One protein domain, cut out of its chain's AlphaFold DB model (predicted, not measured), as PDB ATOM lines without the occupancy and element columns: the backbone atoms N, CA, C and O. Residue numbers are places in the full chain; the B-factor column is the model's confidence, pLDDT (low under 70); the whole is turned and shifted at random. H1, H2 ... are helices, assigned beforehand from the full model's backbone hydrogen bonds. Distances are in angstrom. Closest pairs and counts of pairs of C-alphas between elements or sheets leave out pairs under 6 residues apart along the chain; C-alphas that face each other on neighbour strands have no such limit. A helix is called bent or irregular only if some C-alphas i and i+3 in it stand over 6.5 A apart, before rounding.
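What this domain is: This is residues 70 to 205 of the 206 residues of an uncharacterized protein of Geotrichum candidum (UniProt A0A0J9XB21). H6, the longest helix, and the nearly straight H4 run lengthwise, overlapping near H6's start, as a long rod. H5 packs on arm H4b, H3 on arm H4a; residues 186 to 205 stick out. The printed part has 136 residues with six named helices, H1 to H6, no named strand: all helix, extended, radius of gyration of the C-alphas 25.6 A, spans 94 by 34 by 24 A.

Where its parts are: H6, residues 170 to 203, spans 49.8 A, ending at C-alpha 203 (-45.210, 40.037, -69.751). H4, residues 121 to 152, one helix by its hydrogen bonds, is bent, C-alphas 133 and 136 being 6.6 A apart: arms H4a, 121 to 133, and H4b, 136 to 152. H5 is 159 to 168, H3 89 to 101, H2 79 to 87; H1, 72 to 77, begins at C-alpha 72 (-21.381, 42.940, -12.270).

How they stand to each other: H4b and H6 only just touch, 3 pairs of C-alphas within 8 A, closest Arg 146 and Glu 177. H3 and H4a form a hairpin. H1 has 0 of 2 O i to N i+4 pairs within hydrogen-bond range, 1 of 3 i+3.

The domain as a whole: The printed part has no cut; H3 to H4 is a long link.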
ATOM      1  N   LEU A  70     -20.364  41.901  -4.719       68.75
ATOM      2  CA  LEU A  70     -20.746  42.793  -5.808       68.75
ATOM      3  C   LEU A  70     -21.127  41.998  -7.057       68.75
ATOM      4  O   LEU A  70     -20.311  41.273  -7.630       68.75
ATOM      5  N   SER A  71     -22.355  42.204  -7.531       70.81
ATOM      6  CA  SER A  71     -22.753  41.784  -8.872       70.81
ATOM      7  C   SER A  71     -22.149  42.708  -9.929       70.81
ATOM      8  O   SER A  71     -21.934  43.898  -9.691       70.81
ATOM      9  N   LEU A  72     -21.953  42.191 -11.145       59.75
ATOM     10  CA  LEU A  72     -21.381  42.940 -12.270       59.75
ATOM     11  C   LEU A  72     -22.121  44.266 -12.534       59.75
ATOM     12  O   LEU A  72     -21.503  45.288 -12.829       59.75
ATOM     13  N   MET A  73     -23.450  44.256 -12.404       69.81
ATOM     14  CA  MET A  73     -24.287  45.439 -12.629       69.81
ATOM     15  C   MET A  73     -24.290  46.412 -11.446       69.81
ATOM     16  O   MET A  73     -24.614  47.586 -11.626       69.81
ATOM     17  N   ASP A  74     -23.918  45.957 -10.249       69.31
ATOM     18  CA  ASP A  74     -23.797  46.821  -9.073       69.31
ATOM     19  C   ASP A  74     -22.474  47.588  -9.082       69.31
ATOM     20  O   ASP A  74     -22.438  48.741  -8.655       69.31
ATOM     21  N   THR A  75     -21.429  47.030  -9.704       68.38
ATOM     22  CA  THR A  75     -20.176  47.743  -9.982       68.38
ATOM     23  C   THR A  75     -20.416  48.998 -10.823       68.38
ATOM     24  O   THR A  75     -19.887  50.050 -10.495       68.38
ATOM     25  N   ILE A  76     -21.286  48.947 -11.841       73.94
ATOM     26  CA  ILE A  76     -21.603  50.108 -12.706       73.94
ATOM     27  C   ILE A  76     -22.230  51.265 -11.906       73.94
ATOM     28  O   ILE A  76     -22.039  52.433 -12.239       73.94
ATOM     29  N   LYS A  77     -22.972  50.954 -10.837       74.69
ATOM     30  CA  LYS A  77     -23.625  51.949  -9.972       74.69
ATOM     31  C   LYS A  77     -22.679  52.535  -8.916       74.69
ATOM     32  O   LYS A  77     -23.050  53.502  -8.254       74.69
ATOM     33  N   ARG A  78     -21.484  51.960  -8.757       75.06
ATOM     34  CA  ARG A  78     -20.455  52.343  -7.783       75.06
ATOM     35  C   ARG A  78     -19.269  53.004  -8.494       75.06
ATOM     36  O   ARG A  78     -18.334  52.308  -8.896       75.06
ATOM     37  N   PRO A  79     -19.282  54.338  -8.687       75.12
ATOM     38  CA  PRO A  79     -18.214  55.031  -9.412       75.12
ATOM     39  C   PRO A  79     -16.844  54.894  -8.726       75.12
ATOM     40  O   PRO A  79     -15.821  54.917  -9.406       75.12
ATOM     41  N   ASP A  80     -16.828  54.689  -7.407       78.69
ATOM     42  CA  ASP A  80     -15.641  54.417  -6.590       78.69
ATOM     43  C   ASP A  80     -14.919  53.119  -6.981       78.69
ATOM     44  O   ASP A  80     -13.700  53.046  -6.864       78.69
ATOM     45  N   VAL A  81     -15.643  52.121  -7.493       77.25
ATOM     46  CA  VAL A  81     -15.068  50.848  -7.964       77.25
ATOM     47  C   VAL A  81     -14.913  50.860  -9.482       77.25
ATOM     48  O   VAL A  81     -13.864  50.504 -10.015       77.25
ATOM     49  N   PHE A  82     -15.938  51.326 -10.194       71.38
ATOM     50  CA  PHE A  82     -15.990  51.303 -11.652       71.38
ATOM     51  C   PHE A  82     -14.903  52.155 -12.310       71.38
ATOM     52  O   PHE A  82     -14.241  51.697 -13.241       71.38
ATOM     53  N   CYS A  83     -14.695  53.388 -11.839       71.38
ATOM     54  CA  CYS A  83     -13.736  54.294 -12.466       71.38
ATOM     55  C   CYS A  83     -12.286  53.791 -12.331       71.38
ATOM     56  O   CYS A  83     -11.592  53.757 -13.351       71.38
ATOM     57  N   PRO A  84     -11.820  53.328 -11.153       71.88
ATOM     58  CA  PRO A  84     -10.513  52.684 -11.050       71.88
ATOM     59  C   PRO A  84     -10.402  51.401 -11.879       71.88
ATOM     60  O   PRO A  84      -9.372  51.198 -12.517       71.88
ATOM     61  N   SER A  85     -11.453  50.572 -11.937       71.69
ATOM     62  CA  SER A  85     -11.474  49.360 -12.772       71.69
ATOM     63  C   SER A  85     -11.325  49.644 -14.263       71.69
ATOM     64  O   SER A  85     -10.693  48.852 -14.950       71.69
ATOM     65  N   LEU A  86     -11.851  50.764 -14.761       69.44
ATOM     66  CA  LEU A  86     -11.692  51.166 -16.161       69.44
ATOM     67  C   LEU A  86     -10.319  51.775 -16.468       69.44
ATOM     68  O   LEU A  86      -9.774  51.554 -17.545       69.44
ATOM     69  N   LEU A  87      -9.781  52.588 -15.557       71.75
ATOM     70  CA  LEU A  87      -8.556  53.359 -15.805       71.75
ATOM     71  C   LEU A  87      -7.280  52.588 -15.450       71.75
ATOM     72  O   LEU A  87      -6.227  52.832 -16.033       71.75
ATOM     73  N   PHE A  88      -7.379  51.656 -14.505       75.19
ATOM     74  CA  PHE A  88      -6.257  50.897 -13.956       75.19
ATOM     75  C   PHE A  88      -6.501  49.386 -14.030       75.19
ATOM     76  O   PHE A  88      -5.958  48.630 -13.220       75.19
ATOM     77  N   GLU A  89      -7.282  48.939 -15.021       73.62
ATOM     78  CA  GLU A  89      -7.581  47.524 -15.281       73.62
ATOM     79  C   GLU A  89      -6.329  46.629 -15.199       73.62
ATOM     80  O   GLU A  89      -6.359  45.649 -14.448       73.62
ATOM     81  N   PRO A  90      -5.182  46.971 -15.827       72.31
ATOM     82  CA  PRO A  90      -4.007  46.104 -15.778       72.31
ATOM     83  C   PRO A  90      -3.356  46.021 -14.393       72.31
ATOM     84  O   PRO A  90      -2.821  44.978 -14.018       72.31
ATOM     85  N   CYS A  91      -3.415  47.107 -13.620       74.81
ATOM     86  CA  CYS A  91      -2.873  47.167 -12.262       74.81
ATOM     87  C   CYS A  91      -3.748  46.361 -11.292       74.81
ATOM     88  O   CYS A  91      -3.243  45.650 -10.423       74.81
ATOM     89  N   ILE A  92      -5.072  46.432 -11.462       74.56
ATOM     90  CA  ILE A  92      -6.038  45.651 -10.681       74.56
ATOM     91  C   ILE A  92      -5.933  44.164 -11.029       74.56
ATOM     92  O   ILE A  92      -5.972  43.325 -10.124       74.56
ATOM     93  N   PHE A  93      -5.738  43.834 -12.308       72.50
ATOM     94  CA  PHE A  93      -5.493  42.466 -12.756       72.50
ATOM     95  C   PHE A  93      -4.212  41.897 -12.134       72.50
ATOM     96  O   PHE A  93      -4.242  40.814 -11.558       72.50
ATOM     97  N   ALA A  94      -3.109  42.647 -12.152       72.50
ATOM     98  CA  ALA A  94      -1.854  42.216 -11.541       72.50
ATOM     99  C   ALA A  94      -1.929  42.044 -10.022       72.50
ATOM    100  O   ALA A  94      -1.410  41.053  -9.506       72.50
ATOM    101  N   ARG A  95      -2.626  42.941  -9.312       76.44
ATOM    102  CA  ARG A  95      -2.893  42.769  -7.876       76.44
ATOM    103  C   ARG A  95      -3.694  41.495  -7.608       76.44
ATOM    104  O   ARG A  95      -3.351  40.732  -6.711       76.44
ATOM    105  N   SER A  96      -4.741  41.256  -8.397       73.44
ATOM    106  CA  SER A  96      -5.592  40.068  -8.259       73.44
ATOM    107  C   SER A  96      -4.815  38.786  -8.566       73.44
ATOM    108  O   SER A  96      -4.935  37.807  -7.840       73.44
ATOM    109  N   ASN A  97      -3.947  38.812  -9.579       69.69
ATOM    110  CA  ASN A  97      -3.076  37.692  -9.915       69.69
ATOM    111  C   ASN A  97      -2.040  37.413  -8.813       69.69
ATOM    112  O   ASN A  97      -1.800  36.259  -8.480       69.69
ATOM    113  N   ARG A  98      -1.474  38.453  -8.184       71.00
ATOM    114  CA  ARG A  98      -0.581  38.292  -7.023       71.00
ATOM    115  C   ARG A  98      -1.304  37.656  -5.837       71.00
ATOM    116  O   ARG A  98      -0.730  36.800  -5.183       71.00
ATOM    117  N   ALA A  99      -2.557  38.030  -5.584       71.75
ATOM    118  CA  ALA A  99      -3.347  37.412  -4.522       71.75
ATOM    119  C   ALA A  99      -3.579  35.907  -4.760       71.75
ATOM    120  O   ALA A  99      -3.618  35.147  -3.797       71.75
ATOM    121  N   LEU A 100      -3.690  35.474  -6.022       71.88
ATOM    122  CA  LEU A 100      -3.799  34.055  -6.388       71.88
ATOM    123  C   LEU A 100      -2.473  33.295  -6.254       71.88
ATOM    124  O   LEU A 100      -2.485  32.115  -5.925       71.88
ATOM    125  N   LEU A 101      -1.348  33.964  -6.514       73.06
ATOM    126  CA  LEU A 101      -0.003  33.378  -6.457       73.06
ATOM    127  C   LEU A 101       0.675  33.534  -5.084       73.06
ATOM    128  O   LEU A 101       1.819  33.120  -4.926       73.06
ATOM    129  N   ARG A 102      -0.007  34.141  -4.104       73.06
ATOM    130  CA  ARG A 102       0.526  34.392  -2.759       73.06
ATOM    131  C   ARG A 102       0.849  33.068  -2.062       73.06
ATOM    132  O   ARG A 102      -0.023  32.203  -1.944       73.06
ATOM    133  N   ALA A 103       2.066  32.946  -1.534       75.31
ATOM    134  CA  ALA A 103       2.428  31.821  -0.680       75.31
ATOM    135  C   ALA A 103       1.639  31.867   0.650       75.31
ATOM    136  O   ALA A 103       1.299  32.951   1.129       75.31
ATOM    137  N   PRO A 104       1.345  30.721   1.292       72.44
ATOM    138  CA  PRO A 104       0.571  30.692   2.537       72.44
ATOM    139  C   PRO A 104       1.183  31.529   3.669       72.44
ATOM    140  O   PRO A 104       0.437  32.048   4.499       72.44
ATOM    141  N   GLU A 105       2.511  31.663   3.671       74.88
ATOM    142  CA  GLU A 105       3.310  32.329   4.706       74.88
ATOM    143  C   GLU A 105       3.362  33.863   4.575       74.88
ATOM    144  O   GLU A 105       3.654  34.537   5.557       74.88
ATOM    145  N   GLU A 106       3.057  34.434   3.403       71.94
ATOM    146  CA  GLU A 106       3.074  35.894   3.195       71.94
ATOM    147  C   GLU A 106       1.842  36.563   3.820       71.94
ATOM    148  O   GLU A 106       0.726  36.081   3.637       71.94
ATOM    149  N   ASP A 107       1.983  37.708   4.491       74.69
ATOM    150  CA  ASP A 107       0.835  38.410   5.080       74.69
ATOM    151  C   ASP A 107      -0.074  39.028   3.985       74.69
ATOM    152  O   ASP A 107       0.382  39.846   3.175       74.69
ATOM    153  N   PRO A 108      -1.382  38.693   3.933       71.88
ATOM    154  CA  PRO A 108      -2.331  39.320   3.015       71.88
ATOM    155  C   PRO A 108      -2.405  40.850   3.118       71.88
ATOM    156  O   PRO A 108      -2.740  41.500   2.125       71.88
ATOM    157  N   ALA A 109      -2.114  41.431   4.288       71.50
ATOM    158  CA  ALA A 109      -2.147  42.877   4.509       71.50
ATOM    159  C   ALA A 109      -1.027  43.625   3.762       71.50
ATOM    160  O   ALA A 109      -1.164  44.812   3.463       71.50
ATOM    161  N   GLU A 110       0.050  42.932   3.395       70.38
ATOM    162  CA  GLU A 110       1.156  43.511   2.632       70.38
ATOM    163  C   GLU A 110       0.839  43.614   1.127       70.38
ATOM    164  O   GLU A 110       1.483  44.375   0.390       70.38
ATOM    165  N   ILE A 111      -0.210  42.921   0.651       64.31
ATOM    166  CA  ILE A 111      -0.680  43.006  -0.737       64.31
ATOM    167  C   ILE A 111      -1.291  44.386  -0.989       64.31
ATOM    168  O   ILE A 111      -2.480  44.638  -0.803       64.31
ATOM    169  N   GLY A 112      -0.451  45.278  -1.502       65.94
ATOM    170  CA  GLY A 112      -0.829  46.641  -1.864       65.94
ATOM    171  C   GLY A 112       0.063  47.715  -1.252       65.94
ATOM    172  O   GLY A 112      -0.078  48.873  -1.637       65.94
ATOM    173  N   GLY A 113       1.003  47.340  -0.374       69.69
ATOM    174  CA  GLY A 113       1.941  48.270   0.262       69.69
ATOM    175  C   GLY A 113       2.987  48.872  -0.681       69.69
ATOM    176  O   GLY A 113       3.598  49.883  -0.353       69.69
ATOM    177  N   SER A 114       3.181  48.296  -1.874       78.44
ATOM    178  CA  SER A 114       4.162  48.768  -2.857       78.44
ATOM    179  C   SER A 114       3.616  48.784  -4.284       78.44
ATOM    180  O   SER A 114       2.950  47.846  -4.729       78.44
ATOM    181  N   TRP A 115       3.979  49.822  -5.047       72.81
ATOM    182  CA  TRP A 115       3.674  49.955  -6.479       72.81
ATOM    183  C   TRP A 115       4.232  48.807  -7.331       72.81
ATOM    184  O   TRP A 115       3.630  48.459  -8.349       72.81
ATOM    185  N   ARG A 116       5.323  48.155  -6.894       73.38
ATOM    186  CA  ARG A 116       5.894  46.969  -7.565       73.38
ATOM    187  C   ARG A 116       4.898  45.805  -7.660       73.38
ATOM    188  O   ARG A 116       4.998  44.974  -8.554       73.38
ATOM    189  N   HIS A 117       3.907  45.746  -6.770       71.38
ATOM    190  CA  HIS A 117       2.874  44.706  -6.798       71.38
ATOM    191  C   HIS A 117       1.789  44.964  -7.848       71.38
ATOM    192  O   HIS A 117       1.130  44.025  -8.289       71.38
ATOM    193  N   TYR A 118       1.631  46.221  -8.265       68.50
ATOM    194  CA  TYR A 118       0.670  46.649  -9.280       68.50
ATOM    195  C   TYR A 118       1.288  46.691 -10.678       68.50
ATOM    196  O   TYR A 118       0.618  46.357 -11.652       68.50
ATOM    197  N   ILE A 119       2.564  47.078 -10.776       76.62
ATOM    198  CA  ILE A 119       3.315  47.174 -12.031       76.62
ATOM    199  C   ILE A 119       4.330  46.030 -12.074       76.62
ATOM    200  O   ILE A 119       5.465  46.165 -11.627       76.62
ATOM    201  N   ASN A 120       3.894  44.886 -12.596       79.12
ATOM    202  CA  ASN A 120       4.708  43.681 -12.775       79.12
ATOM    203  C   ASN A 120       4.589  43.121 -14.205       79.12
ATOM    204  O   ASN A 120       3.787  43.604 -15.012       79.12
ATOM    205  N   THR A 121       5.356  42.079 -14.529       81.94
ATOM    206  CA  THR A 121       5.346  41.439 -15.857       81.94
ATOM    207  C   THR A 121       3.944  41.005 -16.292       81.94
ATOM    208  O   THR A 121       3.592  41.166 -17.459       81.94
ATOM    209  N   THR A 122       3.096  40.550 -15.365       74.94
ATOM    210  CA  THR A 122       1.693  40.211 -15.645       74.94
ATOM    211  C   THR A 122       0.864  41.444 -16.017       74.94
ATOM    212  O   THR A 122       0.125  41.393 -16.997       74.94
ATOM    213  N   SER A 123       1.005  42.566 -15.298       74.38
ATOM    214  CA  SER A 123       0.329  43.835 -15.634       74.38
ATOM    215  C   SER A 123       0.741  44.339 -17.018       74.38
ATOM    216  O   SER A 123      -0.100  44.804 -17.785       74.38
ATOM    217  N   ILE A 124       2.025  44.204 -17.363       81.38
ATOM    218  CA  ILE A 124       2.591  44.653 -18.636       81.38
ATOM    219  C   ILE A 124       2.107  43.735 -19.760       81.38
ATOM    220  O   ILE A 124       1.604  44.221 -20.770       81.38
ATOM    221  N   GLY A 125       2.181  42.416 -19.570       80.56
ATOM    222  CA  GLY A 125       1.690  41.429 -20.530       80.56
ATOM    223  C   GLY A 125       0.192  41.578 -20.802       80.56
ATOM    224  O   GLY A 125      -0.224  41.625 -21.961       80.56
ATOM    225  N   TYR A 126      -0.611  41.749 -19.750       75.56
ATOM    226  CA  TYR A 126      -2.041  42.023 -19.871       75.56
ATOM    227  C   TYR A 126      -2.309  43.357 -20.580       75.56
ATOM    228  O   TYR A 126      -3.121  43.401 -21.501       75.56
ATOM    229  N   SER A 127      -1.589  44.429 -20.222       76.75
ATOM    230  CA  SER A 127      -1.706  45.738 -20.885       76.75
ATOM    231  C   SER A 127      -1.411  45.644 -22.376       76.75
ATOM    232  O   SER A 127      -2.159  46.184 -23.183       76.75
ATOM    233  N   LEU A 128      -0.344  44.938 -22.759       80.31
ATOM    234  CA  LEU A 128       0.038  44.755 -24.157       80.31
ATOM    235  C   LEU A 128      -1.005  43.937 -24.920       80.31
ATOM    236  O   LEU A 128      -1.379  44.316 -26.029       80.31
ATOM    237  N   MET A 129      -1.516  42.858 -24.322       77.62
ATOM    238  CA  MET A 129      -2.552  42.028 -24.934       77.62
ATOM    239  C   MET A 129      -3.874  42.789 -25.080       77.62
ATOM    240  O   MET A 129      -4.486  42.758 -26.148       77.62
ATOM    241  N   SER A 130      -4.300  43.510 -24.042       70.50
ATOM    242  CA  SER A 130      -5.514  44.334 -24.054       70.50
ATOM    243  C   SER A 130      -5.386  45.494 -25.048       70.50
ATOM    244  O   SER A 130      -6.250  45.686 -25.902       70.50
ATOM    245  N   TYR A 131      -4.254  46.201 -25.055       73.69
ATOM    246  CA  TYR A 131      -3.974  47.257 -26.030       73.69
ATOM    247  C   TYR A 131      -3.962  46.725 -27.467       73.69
ATOM    248  O   TYR A 131      -4.540  47.332 -28.374       73.69
ATOM    249  N   TRP A 132      -3.360  45.558 -27.695       73.12
ATOM    250  CA  TRP A 132      -3.355  44.929 -29.010       73.12
ATOM    251  C   TRP A 132      -4.760  44.516 -29.459       73.12
ATOM    252  O   TRP A 132      -5.168  44.840 -30.573       73.12
ATOM    253  N   THR A 133      -5.520  43.835 -28.603       66.25
ATOM    254  CA  THR A 133      -6.832  43.266 -28.955       66.25
ATOM    255  C   THR A 133      -7.942  44.316 -29.013       66.25
ATOM    256  O   THR A 133      -8.684  44.359 -29.996       66.25
ATOM    257  N   TYR A 134      -8.032  45.208 -28.026       67.12
ATOM    258  CA  TYR A 134      -9.100  46.207 -27.929       67.12
ATOM    259  C   TYR A 134      -8.791  47.526 -28.638       67.12
ATOM    260  O   TYR A 134      -9.726  48.187 -29.100       67.12
ATOM    261  N   SER A 135      -7.510  47.897 -28.772       72.25
ATOM    262  CA  SER A 135      -7.115  49.166 -29.400       72.25
ATOM    263  C   SER A 135      -6.609  48.958 -30.826       72.25
ATOM    264  O   SER A 135      -7.352  49.191 -31.777       72.25
ATOM    265  N   VAL A 136      -5.372  48.496 -31.018       74.88
ATOM    266  CA  VAL A 136      -4.729  48.509 -32.348       74.88
ATOM    267  C   VAL A 136      -5.394  47.535 -33.320       74.88
ATOM    268  O   VAL A 136      -5.778  47.932 -34.422       74.88
ATOM    269  N   GLY A 137      -5.580  46.278 -32.915       76.12
ATOM    270  CA  GLY A 137      -6.206  45.244 -33.735       76.12
ATOM    271  C   GLY A 137      -7.641  45.609 -34.108       76.12
ATOM    272  O   GLY A 137      -8.020  45.519 -35.276       76.12
ATOM    273  N   ASN A 138      -8.405  46.122 -33.143       76.88
ATOM    274  CA  ASN A 138      -9.761  46.604 -33.375       76.88
ATOM    275  C   ASN A 138      -9.788  47.792 -34.352       76.88
ATOM    276  O   ASN A 138     -10.544  47.761 -35.320       76.88
ATOM    277  N   ILE A 139      -8.931  48.807 -34.174       82.00
ATOM    278  CA  ILE A 139      -8.861  49.975 -35.071       82.00
ATOM    279  C   ILE A 139      -8.487  49.557 -36.498       82.00
ATOM    280  O   ILE A 139      -9.131  50.001 -37.452       82.00
ATOM    281  N   VAL A 140      -7.483  48.690 -36.664       82.62
ATOM    282  CA  VAL A 140      -7.045  48.203 -37.982       82.62
ATOM    283  C   VAL A 140      -8.157  47.406 -38.659       82.62
ATOM    284  O   VAL A 140      -8.520  47.704 -39.800       82.62
ATOM    285  N   TRP A 141      -8.747  46.440 -37.949       82.81
ATOM    286  CA  TRP A 141      -9.852  45.627 -38.458       82.81
ATOM    287  C   TRP A 141     -11.038  46.489 -38.885       82.81
ATOM    288  O   TRP A 141     -11.586  46.334 -39.979       82.81
ATOM    289  N   ARG A 142     -11.413  47.450 -38.044       78.56
ATOM    290  CA  ARG A 142     -12.527  48.354 -38.302       78.56
ATOM    291  C   ARG A 142     -12.274  49.312 -39.454       78.56
ATOM    292  O   ARG A 142     -13.162  49.492 -40.284       78.56
ATOM    293  N   THR A 143     -11.070  49.860 -39.554       82.19
ATOM    294  CA  THR A 143     -10.674  50.702 -40.691       82.19
ATOM    295  C   THR A 143     -10.743  49.901 -41.993       82.19
ATOM    296  O   THR A 143     -11.305  50.368 -42.985       82.19
ATOM    297  N   HIS A 144     -10.257  48.654 -41.982       84.19
ATOM    298  CA  HIS A 144     -10.351  47.758 -43.132       84.19
ATOM    299  C   HIS A 144     -11.808  47.448 -43.507       84.19
ATOM    300  O   HIS A 144     -12.189  47.567 -44.674       84.19
ATOM    301  N   ARG A 145     -12.655  47.103 -42.528       84.38
ATOM    302  CA  ARG A 145     -14.080  46.828 -42.756       84.38
ATOM    303  C   ARG A 145     -14.805  48.033 -43.352       84.38
ATOM    304  O   ARG A 145     -15.536  47.877 -44.329       84.38
ATOM    305  N   ARG A 146     -14.567  49.230 -42.812       84.25
ATOM    306  CA  ARG A 146     -15.155  50.479 -43.304       84.25
ATOM    307  C   ARG A 146     -14.737  50.760 -44.747       84.25
ATOM    308  O   ARG A 146     -15.593  51.057 -45.573       84.25
ATOM    309  N   ASN A 147     -13.471  50.539 -45.100       83.25
ATOM    310  CA  ASN A 147     -13.010  50.625 -46.489       83.25
ATOM    311  C   ASN A 147     -13.728  49.626 -47.419       83.25
ATOM    312  O   ASN A 147     -14.128  49.981 -48.527       83.25
ATOM    313  N   THR A 148     -13.948  48.389 -46.968       82.75
ATOM    314  CA  THR A 148     -14.699  47.378 -47.732       82.75
ATOM    315  C   THR A 148     -16.155  47.786 -47.956       82.75
ATOM    316  O   THR A 148     -16.647  47.670 -49.078       82.75
ATOM    317  N   ILE A 149     -16.834  48.324 -46.937       78.69
ATOM    318  CA  ILE A 149     -18.207  48.851 -47.055       78.69
ATOM    319  C   ILE A 149     -18.248  49.980 -48.093       78.69
ATOM    320  O   ILE A 149     -19.086  49.966 -48.992       78.69
ATOM    321  N   ARG A 150     -17.293  50.914 -48.041       83.62
ATOM    322  CA  ARG A 150     -17.210  52.024 -49.003       83.62
ATOM    323  C   ARG A 150     -17.044  51.539 -50.435       83.62
ATOM    324  O   ARG A 150     -17.722  52.043 -51.319       83.62
ATOM    325  N   LYS A 151     -16.177  50.546 -50.658       83.44
ATOM    326  CA  LYS A 151     -15.999  49.929 -51.980       83.44
ATOM    327  C   LYS A 151     -17.272  49.230 -52.453       83.44
ATOM    328  O   LYS A 151     -17.629  49.367 -53.617       83.44
ATOM    329  N   ARG A 152     -17.962  48.512 -51.560       80.56
ATOM    330  CA  ARG A 152     -19.189  47.769 -51.881       80.56
ATOM    331  C   ARG A 152     -20.338  48.684 -52.302       80.56
ATOM    332  O   ARG A 152     -21.004  48.382 -53.283       80.56
ATOM    333  N   TYR A 153     -20.549  49.787 -51.587       79.50
ATOM    334  CA  TYR A 153     -21.661  50.714 -51.836       79.50
ATOM    335  C   TYR A 153     -21.233  52.007 -52.554       79.50
ATOM    336  O   TYR A 153     -21.995  52.967 -52.583       79.50
ATOM    337  N   GLN A 154     -20.018  52.054 -53.117       83.75
ATOM    338  CA  GLN A 154     -19.468  53.205 -53.853       83.75
ATOM    339  C   GLN A 154     -19.521  54.541 -53.075       83.75
ATOM    340  O   GLN A 154     -19.800  55.599 -53.630       83.75
ATOM    341  N   ILE A 155     -19.235  54.502 -51.769       81.12
ATOM    342  CA  ILE A 155     -19.285  55.674 -50.879       81.12
ATOM    343  C   ILE A 155     -17.969  56.472 -50.970       81.12
ATOM    344  O   ILE A 155     -16.883  55.910 -50.785       81.12
ATOM    345  N   GLU A 156     -18.047  57.794 -51.157       81.62
ATOM    346  CA  GLU A 156     -16.894  58.710 -51.303       81.62
ATOM    347  C   GLU A 156     -16.143  59.032 -50.007       81.62
ATOM    348  O   GLU A 156     -16.747  59.325 -48.966       81.62
ATOM    349  N   GLY A 157     -14.805  58.949 -50.028       77.81
ATOM    350  CA  GLY A 157     -13.944  59.229 -48.871       77.81
ATOM    351  C   GLY A 157     -12.669  58.383 -48.818       77.81
ATOM    352  O   GLY A 157     -12.299  57.747 -49.801       77.81
ATOM    353  N   SER A 158     -11.954  58.427 -47.688       79.81
ATOM    354  CA  SER A 158     -10.576  57.933 -47.596       79.81
ATOM    355  C   SER A 158     -10.286  57.130 -46.330       79.81
ATOM    356  O   SER A 158     -10.823  57.407 -45.258       79.81
ATOM    357  N   CYS A 159      -9.330  56.205 -46.451       75.62
ATOM    358  CA  CYS A 159      -8.845  55.361 -45.357       75.62
ATOM    359  C   CYS A 159      -8.361  56.181 -44.144       75.62
ATOM    360  O   CYS A 159      -8.614  55.813 -43.003       75.62
ATOM    361  N   VAL A 160      -7.734  57.342 -44.372       75.50
ATOM    362  CA  VAL A 160      -7.265  58.233 -43.293       75.50
ATOM    363  C   VAL A 160      -8.432  58.783 -42.469       75.50
ATOM    364  O   VAL A 160      -8.354  58.842 -41.243       75.50
ATOM    365  N   LYS A 161      -9.540  59.155 -43.125       74.31
ATOM    366  CA  LYS A 161     -10.755  59.604 -42.430       74.31
ATOM    367  C   LYS A 161     -11.414  58.456 -41.669       74.31
ATOM    368  O   LYS A 161     -11.907  58.669 -40.566       74.31
ATOM    369  N   ASP A 162     -11.388  57.250 -42.228       76.31
ATOM    370  CA  ASP A 162     -11.948  56.053 -41.594       76.31
ATOM    371  C   ASP A 162     -11.144  55.638 -40.351       76.31
ATOM    372  O   ASP A 162     -11.737  55.302 -39.322       76.31
ATOM    373  N   PHE A 163      -9.813  55.745 -40.414       74.88
ATOM    374  CA  PHE A 163      -8.923  55.556 -39.271       74.88
ATOM    375  C   PHE A 163      -9.218  56.585 -38.178       74.88
ATOM    376  O   PHE A 163      -9.517  56.210 -37.048       74.88
ATOM    377  N   ALA A 164      -9.225  57.879 -38.519       74.56
ATOM    378  CA  ALA A 164      -9.512  58.941 -37.556       74.56
ATOM    379  C   ALA A 164     -10.885  58.749 -36.888       74.56
ATOM    380  O   ALA A 164     -10.995  58.784 -35.665       74.56
ATOM    381  N   ALA A 165     -11.930  58.472 -37.667       71.00
ATOM    382  CA  ALA A 165     -13.269  58.276 -37.125       71.00
ATOM    383  C   ALA A 165     -13.366  57.050 -36.196       71.00
ATOM    384  O   ALA A 165     -14.053  57.111 -35.178       71.00
ATOM    385  N   THR A 166     -12.662  55.960 -36.515       72.12
ATOM    386  CA  THR A 166     -12.622  54.748 -35.679       72.12
ATOM    387  C   THR A 166     -11.869  54.984 -34.369       72.12
ATOM    388  O   THR A 166     -12.303  54.499 -33.326       72.12
ATOM    389  N   THR A 167     -10.785  55.758 -34.414       73.12
ATOM    390  CA  THR A 167      -9.945  56.063 -33.249       73.12
ATOM    391  C   THR A 167     -10.601  57.069 -32.300       73.12
ATOM    392  O   THR A 167     -10.571  56.867 -31.091       73.12
ATOM    393  N   PHE A 168     -11.225  58.136 -32.816       74.12
ATOM    394  CA  PHE A 168     -11.780  59.208 -31.973       74.12
ATOM    395  C   PHE A 168     -13.171  58.905 -31.410       74.12
ATOM    396  O   PHE A 168     -13.474  59.289 -30.285       74.12
ATOM    397  N   CYS A 169     -14.030  58.226 -32.172       76.31
ATOM    398  CA  CYS A 169     -15.311  57.751 -31.659       76.31
ATOM    399  C   CYS A 169     -15.709  56.454 -32.360       76.31
ATOM    400  O   CYS A 169     -16.542  56.433 -33.271       76.31
ATOM    401  N   SER A 170     -15.136  55.348 -31.884       70.12
ATOM    402  CA  SER A 170     -15.493  53.992 -32.302       70.12
ATOM    403  C   SER A 170     -17.024  53.776 -32.373       70.12
ATOM    404  O   SER A 170     -17.514  53.447 -33.460       70.12
ATOM    405  N   PRO A 171     -17.832  54.027 -31.322       71.25
ATOM    406  CA  PRO A 171     -19.275  53.787 -31.409       71.25
ATOM    407  C   PRO A 171     -19.972  54.668 -32.458       71.25
ATOM    408  O   PRO A 171     -20.822  54.170 -33.193       71.25
ATOM    409  N   CYS A 172     -19.568  55.934 -32.616       76.56
ATOM    410  CA  CYS A 172     -20.132  56.825 -33.634       76.56
ATOM    411  C   CYS A 172     -19.850  56.310 -35.052       76.56
ATOM    412  O   CYS A 172     -20.744  56.254 -35.892       76.56
ATOM    413  N   ALA A 173     -18.605  55.902 -35.314       73.56
ATOM    414  CA  ALA A 173     -18.210  55.340 -36.599       73.56
ATOM    415  C   ALA A 173     -18.995  54.060 -36.921       73.56
ATOM    416  O   ALA A 173     -19.363  53.842 -38.069       73.56
ATOM    417  N   LEU A 174     -19.277  53.231 -35.910       73.31
ATOM    418  CA  LEU A 174     -20.047  51.998 -36.074       73.31
ATOM    419  C   LEU A 174     -21.523  52.282 -36.384       73.31
ATOM    420  O   LEU A 174     -22.084  51.665 -37.284       73.31
ATOM    421  N   ALA A 175     -22.128  53.238 -35.678       72.94
ATOM    422  CA  ALA A 175     -23.495  53.679 -35.941       72.94
ATOM    423  C   ALA A 175     -23.637  54.294 -37.344       72.94
ATOM    424  O   ALA A 175     -24.609  54.018 -38.042       72.94
ATOM    425  N   GLN A 176     -22.643  55.075 -37.783       81.25
ATOM    426  CA  GLN A 176     -22.602  55.620 -39.140       81.25
ATOM    427  C   GLN A 176     -22.538  54.505 -40.197       81.25
ATOM    428  O   GLN A 176     -23.259  54.565 -41.189       81.25
ATOM    429  N   GLU A 177     -21.692  53.490 -39.990       79.25
ATOM    430  CA  GLU A 177     -21.600  52.330 -40.886       79.25
ATOM    431  C   GLU A 177     -22.940  51.579 -40.990       79.25
ATOM    432  O   GLU A 177     -23.391  51.299 -42.099       79.25
ATOM    433  N   ASP A 178     -23.591  51.282 -39.859       77.56
ATOM    434  CA  ASP A 178     -24.877  50.566 -39.816       77.56
ATOM    435  C   ASP A 178     -26.005  51.345 -40.511       77.56
ATOM    436  O   ASP A 178     -26.770  50.779 -41.294       77.56
ATOM    437  N   TYR A 179     -26.075  52.657 -40.276       80.50
ATOM    438  CA  TYR A 179     -27.063  53.526 -40.912       80.50
ATOM    439  C   TYR A 179     -26.915  53.557 -42.441       80.50
ATOM    440  O   TYR A 179     -27.905  53.410 -43.164       80.50
ATOM    441  N   GLU A 180     -25.685  53.717 -42.944       82.62
ATOM    442  CA  GLU A 180     -25.409  53.738 -44.386       82.62
ATOM    443  C   GLU A 180     -25.760  52.397 -45.036       82.62
ATOM    444  O   GLU A 180     -26.463  52.374 -46.043       82.62
ATOM    445  N   ILE A 181     -25.353  51.271 -44.438       77.94
ATOM    446  CA  ILE A 181     -25.681  49.935 -44.961       77.94
ATOM    447  C   ILE A 181     -27.197  49.758 -45.073       77.94
ATOM    448  O   ILE A 181     -27.693  49.432 -46.151       77.94
ATOM    449  N   LYS A 182     -27.941  50.034 -43.995       72.75
ATOM    450  CA  LYS A 182     -29.405  49.891 -43.980       72.75
ATOM    451  C   LYS A 182     -30.077  50.746 -45.046       72.75
ATOM    452  O   LYS A 182     -30.957  50.259 -45.751       72.75
ATOM    453  N   THR A 183     -29.648  51.998 -45.181       77.62
ATOM    454  CA  THR A 183     -30.216  52.928 -46.166       77.62
ATOM    455  C   THR A 183     -29.984  52.418 -47.590       77.62
ATOM    456  O   THR A 183     -30.920  52.345 -48.385       77.62
ATOM    457  N   ARG A 184     -28.759  51.985 -47.909       80.75
ATOM    458  CA  ARG A 184     -28.403  51.503 -49.254       80.75
ATOM    459  C   ARG A 184     -29.056  50.175 -49.608       80.75
ATOM    460  O   ARG A 184     -29.488  49.992 -50.742       80.75
ATOM    461  N   GLU A 185     -29.161  49.251 -48.661       81.12
ATOM    462  CA  GLU A 185     -29.843  47.975 -48.898       81.12
ATOM    463  C   GLU A 185     -31.345  48.164 -49.135       81.12
ATOM    464  O   GLU A 185     -31.915  47.516 -50.013       81.12
ATOM    465  N   GLN A 186     -31.976  49.104 -48.427       79.25
ATOM    466  CA  GLN A 186     -33.369  49.477 -48.680       79.25
ATOM    467  C   GLN A 186     -33.560  50.105 -50.067       79.25
ATOM    468  O   GLN A 186     -34.530  49.784 -50.755       79.25
ATOM    469  N   GLU A 187     -32.644  50.977 -50.504       79.50
ATOM    470  CA  GLU A 187     -32.667  51.560 -51.853       79.50
ATOM    471  C   GLU A 187     -32.609  50.474 -52.936       79.50
ATOM    472  O   GLU A 187     -33.450  50.472 -53.836       79.50
ATOM    473  N   ILE A 188     -31.674  49.524 -52.816       80.88
ATOM    474  CA  ILE A 188     -31.517  48.404 -53.759       80.88
ATOM    475  C   ILE A 188     -32.796  47.561 -53.809       80.88
ATOM    476  O   ILE A 188     -33.360  47.366 -54.885       80.88
ATOM    477  N   HIS A 189     -33.323  47.157 -52.650       79.94
ATOM    478  CA  HIS A 189     -34.548  46.359 -52.572       79.94
ATOM    479  C   HIS A 189     -35.745  47.049 -53.252       79.94
ATOM    480  O   HIS A 189     -36.531  46.418 -53.960       79.94
ATOM    481  N   ASN A 190     -35.885  48.364 -53.071       86.62
ATOM    482  CA  ASN A 190     -36.968  49.132 -53.683       86.62
ATOM    483  C   ASN A 190     -36.837  49.233 -55.210       86.62
ATOM    484  O   ASN A 190     -37.853  49.276 -55.908       86.62
ATOM    485  N   VAL A 191     -35.609  49.304 -55.733       85.25
ATOM    486  CA  VAL A 191     -35.352  49.311 -57.181       85.25
ATOM    487  C   VAL A 191     -35.677  47.948 -57.783       85.25
ATOM    488  O   VAL A 191     -36.428  47.895 -58.759       85.25
ATOM    489  N   ASP A 192     -35.203  46.866 -57.168       84.50
ATOM    490  CA  ASP A 192     -35.442  45.497 -57.635       84.50
ATOM    491  C   ASP A 192     -36.940  45.170 -57.653       84.50
ATOM    492  O   ASP A 192     -37.465  44.646 -58.637       84.50
ATOM    493  N   PHE A 193     -37.669  45.570 -56.606       88.69
ATOM    494  CA  PHE A 193     -39.118  45.397 -56.538       88.69
ATOM    495  C   PHE A 193     -39.845  46.128 -57.679       88.69
ATOM    496  O   PHE A 193     -40.717  45.554 -58.335       88.69
ATOM    497  N   LYS A 194     -39.468  47.383 -57.962       90.06
ATOM    498  CA  LYS A 194     -40.048  48.160 -59.071       90.06
ATOM    499  C   LYS A 194     -39.733  47.538 -60.429       90.06
ATOM    500  O   LYS A 194     -40.619  47.483 -61.281       90.06
ATOM    501  N   GLN A 195     -38.506  47.059 -60.634       90.38
ATOM    502  CA  GLN A 195     -38.117  46.386 -61.874       90.38
ATOM    503  C   GLN A 195     -38.900  45.086 -62.077       90.38
ATOM    504  O   GLN A 195     -39.416  44.859 -63.170       90.38
ATOM    505  N   GLY A 196     -39.076  44.280 -61.026       90.06
ATOM    506  CA  GLY A 196     -39.891  43.065 -61.081       90.06
ATOM    507  C   GLY A 196     -41.352  43.351 -61.438       90.06
ATOM    508  O   GLY A 196     -41.926  42.683 -62.295       90.06
ATOM    509  N   GLN A 197     -41.949  44.400 -60.860       93.75
ATOM    510  CA  GLN A 197     -43.308  44.819 -61.224       93.75
ATOM    511  C   GLN A 197     -43.417  45.273 -62.685       93.75
ATOM    512  O   GLN A 197     -44.393  44.941 -63.355       93.75
ATOM    513  N   GLN A 198     -42.423  46.006 -63.193       93.69
ATOM    514  CA  GLN A 198     -42.392  46.438 -64.594       93.69
ATOM    515  C   GLN A 198     -42.251  45.257 -65.561       93.69
ATOM    516  O   GLN A 198     -42.918  45.241 -66.593       93.69
ATOM    517  N   GLN A 199     -41.433  44.259 -65.219       94.06
ATOM    518  CA  GLN A 199     -41.274  43.040 -66.018       94.06
ATOM    519  C   GLN A 199     -42.571  42.228 -66.071       94.06
ATOM    520  O   GLN A 199     -43.018  41.880 -67.160       94.06
ATOM    521  N   LEU A 200     -43.229  42.013 -64.926       94.00
ATOM    522  CA  LEU A 200     -44.522  41.322 -64.869       94.00
ATOM    523  C   LEU A 200     -45.616  42.077 -65.633       94.00
ATOM    524  O   LEU A 200     -46.451  41.466 -66.296       94.00
ATOM    525  N   ALA A 201     -45.631  43.409 -65.557       93.94
ATOM    526  CA  ALA A 201     -46.572  44.216 -66.327       93.94
ATOM    527  C   ALA A 201     -46.321  44.099 -67.839       93.94
ATOM    528  O   ALA A 201     -47.278  44.034 -68.604       93.94
ATOM    529  N   ALA A 202     -45.057  44.047 -68.273       93.81
ATOM    530  CA  ALA A 202     -44.702  43.866 -69.678       93.81
ATOM    531  C   ALA A 202     -45.069  42.466 -70.198       93.81
ATOM    532  O   ALA A 202     -45.576  42.355 -71.310       93.81
ATOM    533  N   GLU A 203     -44.865  41.419 -69.393       94.12
ATOM    534  CA  GLU A 203     -45.210  40.037 -69.751       94.12
ATOM    535  C   GLU A 203     -46.724  39.836 -69.897       94.12
ATOM    536  O   GLU A 203     -47.165  39.184 -70.832       94.12
ATOM    537  N   ASN A 204     -47.535  40.463 -69.038       92.69
ATOM    538  CA  ASN A 204     -49.000  40.368 -69.111       92.69
ATOM    539  C   ASN A 204     -49.640  41.224 -70.230       92.69
ATOM    540  O   ASN A 204     -50.857  41.174 -70.402       92.69
ATOM    541  N   MET A 205     -48.863  42.044 -70.950       81.88
ATOM    542  CA  MET A 205     -49.340  42.853 -72.086       81.88
ATOM    543  C   MET A 205     -49.063  42.218 -73.462       81.88
ATOM    544  O   MET A 205     -49.461  42.802 -74.474       81.88
TER     545      MET A 205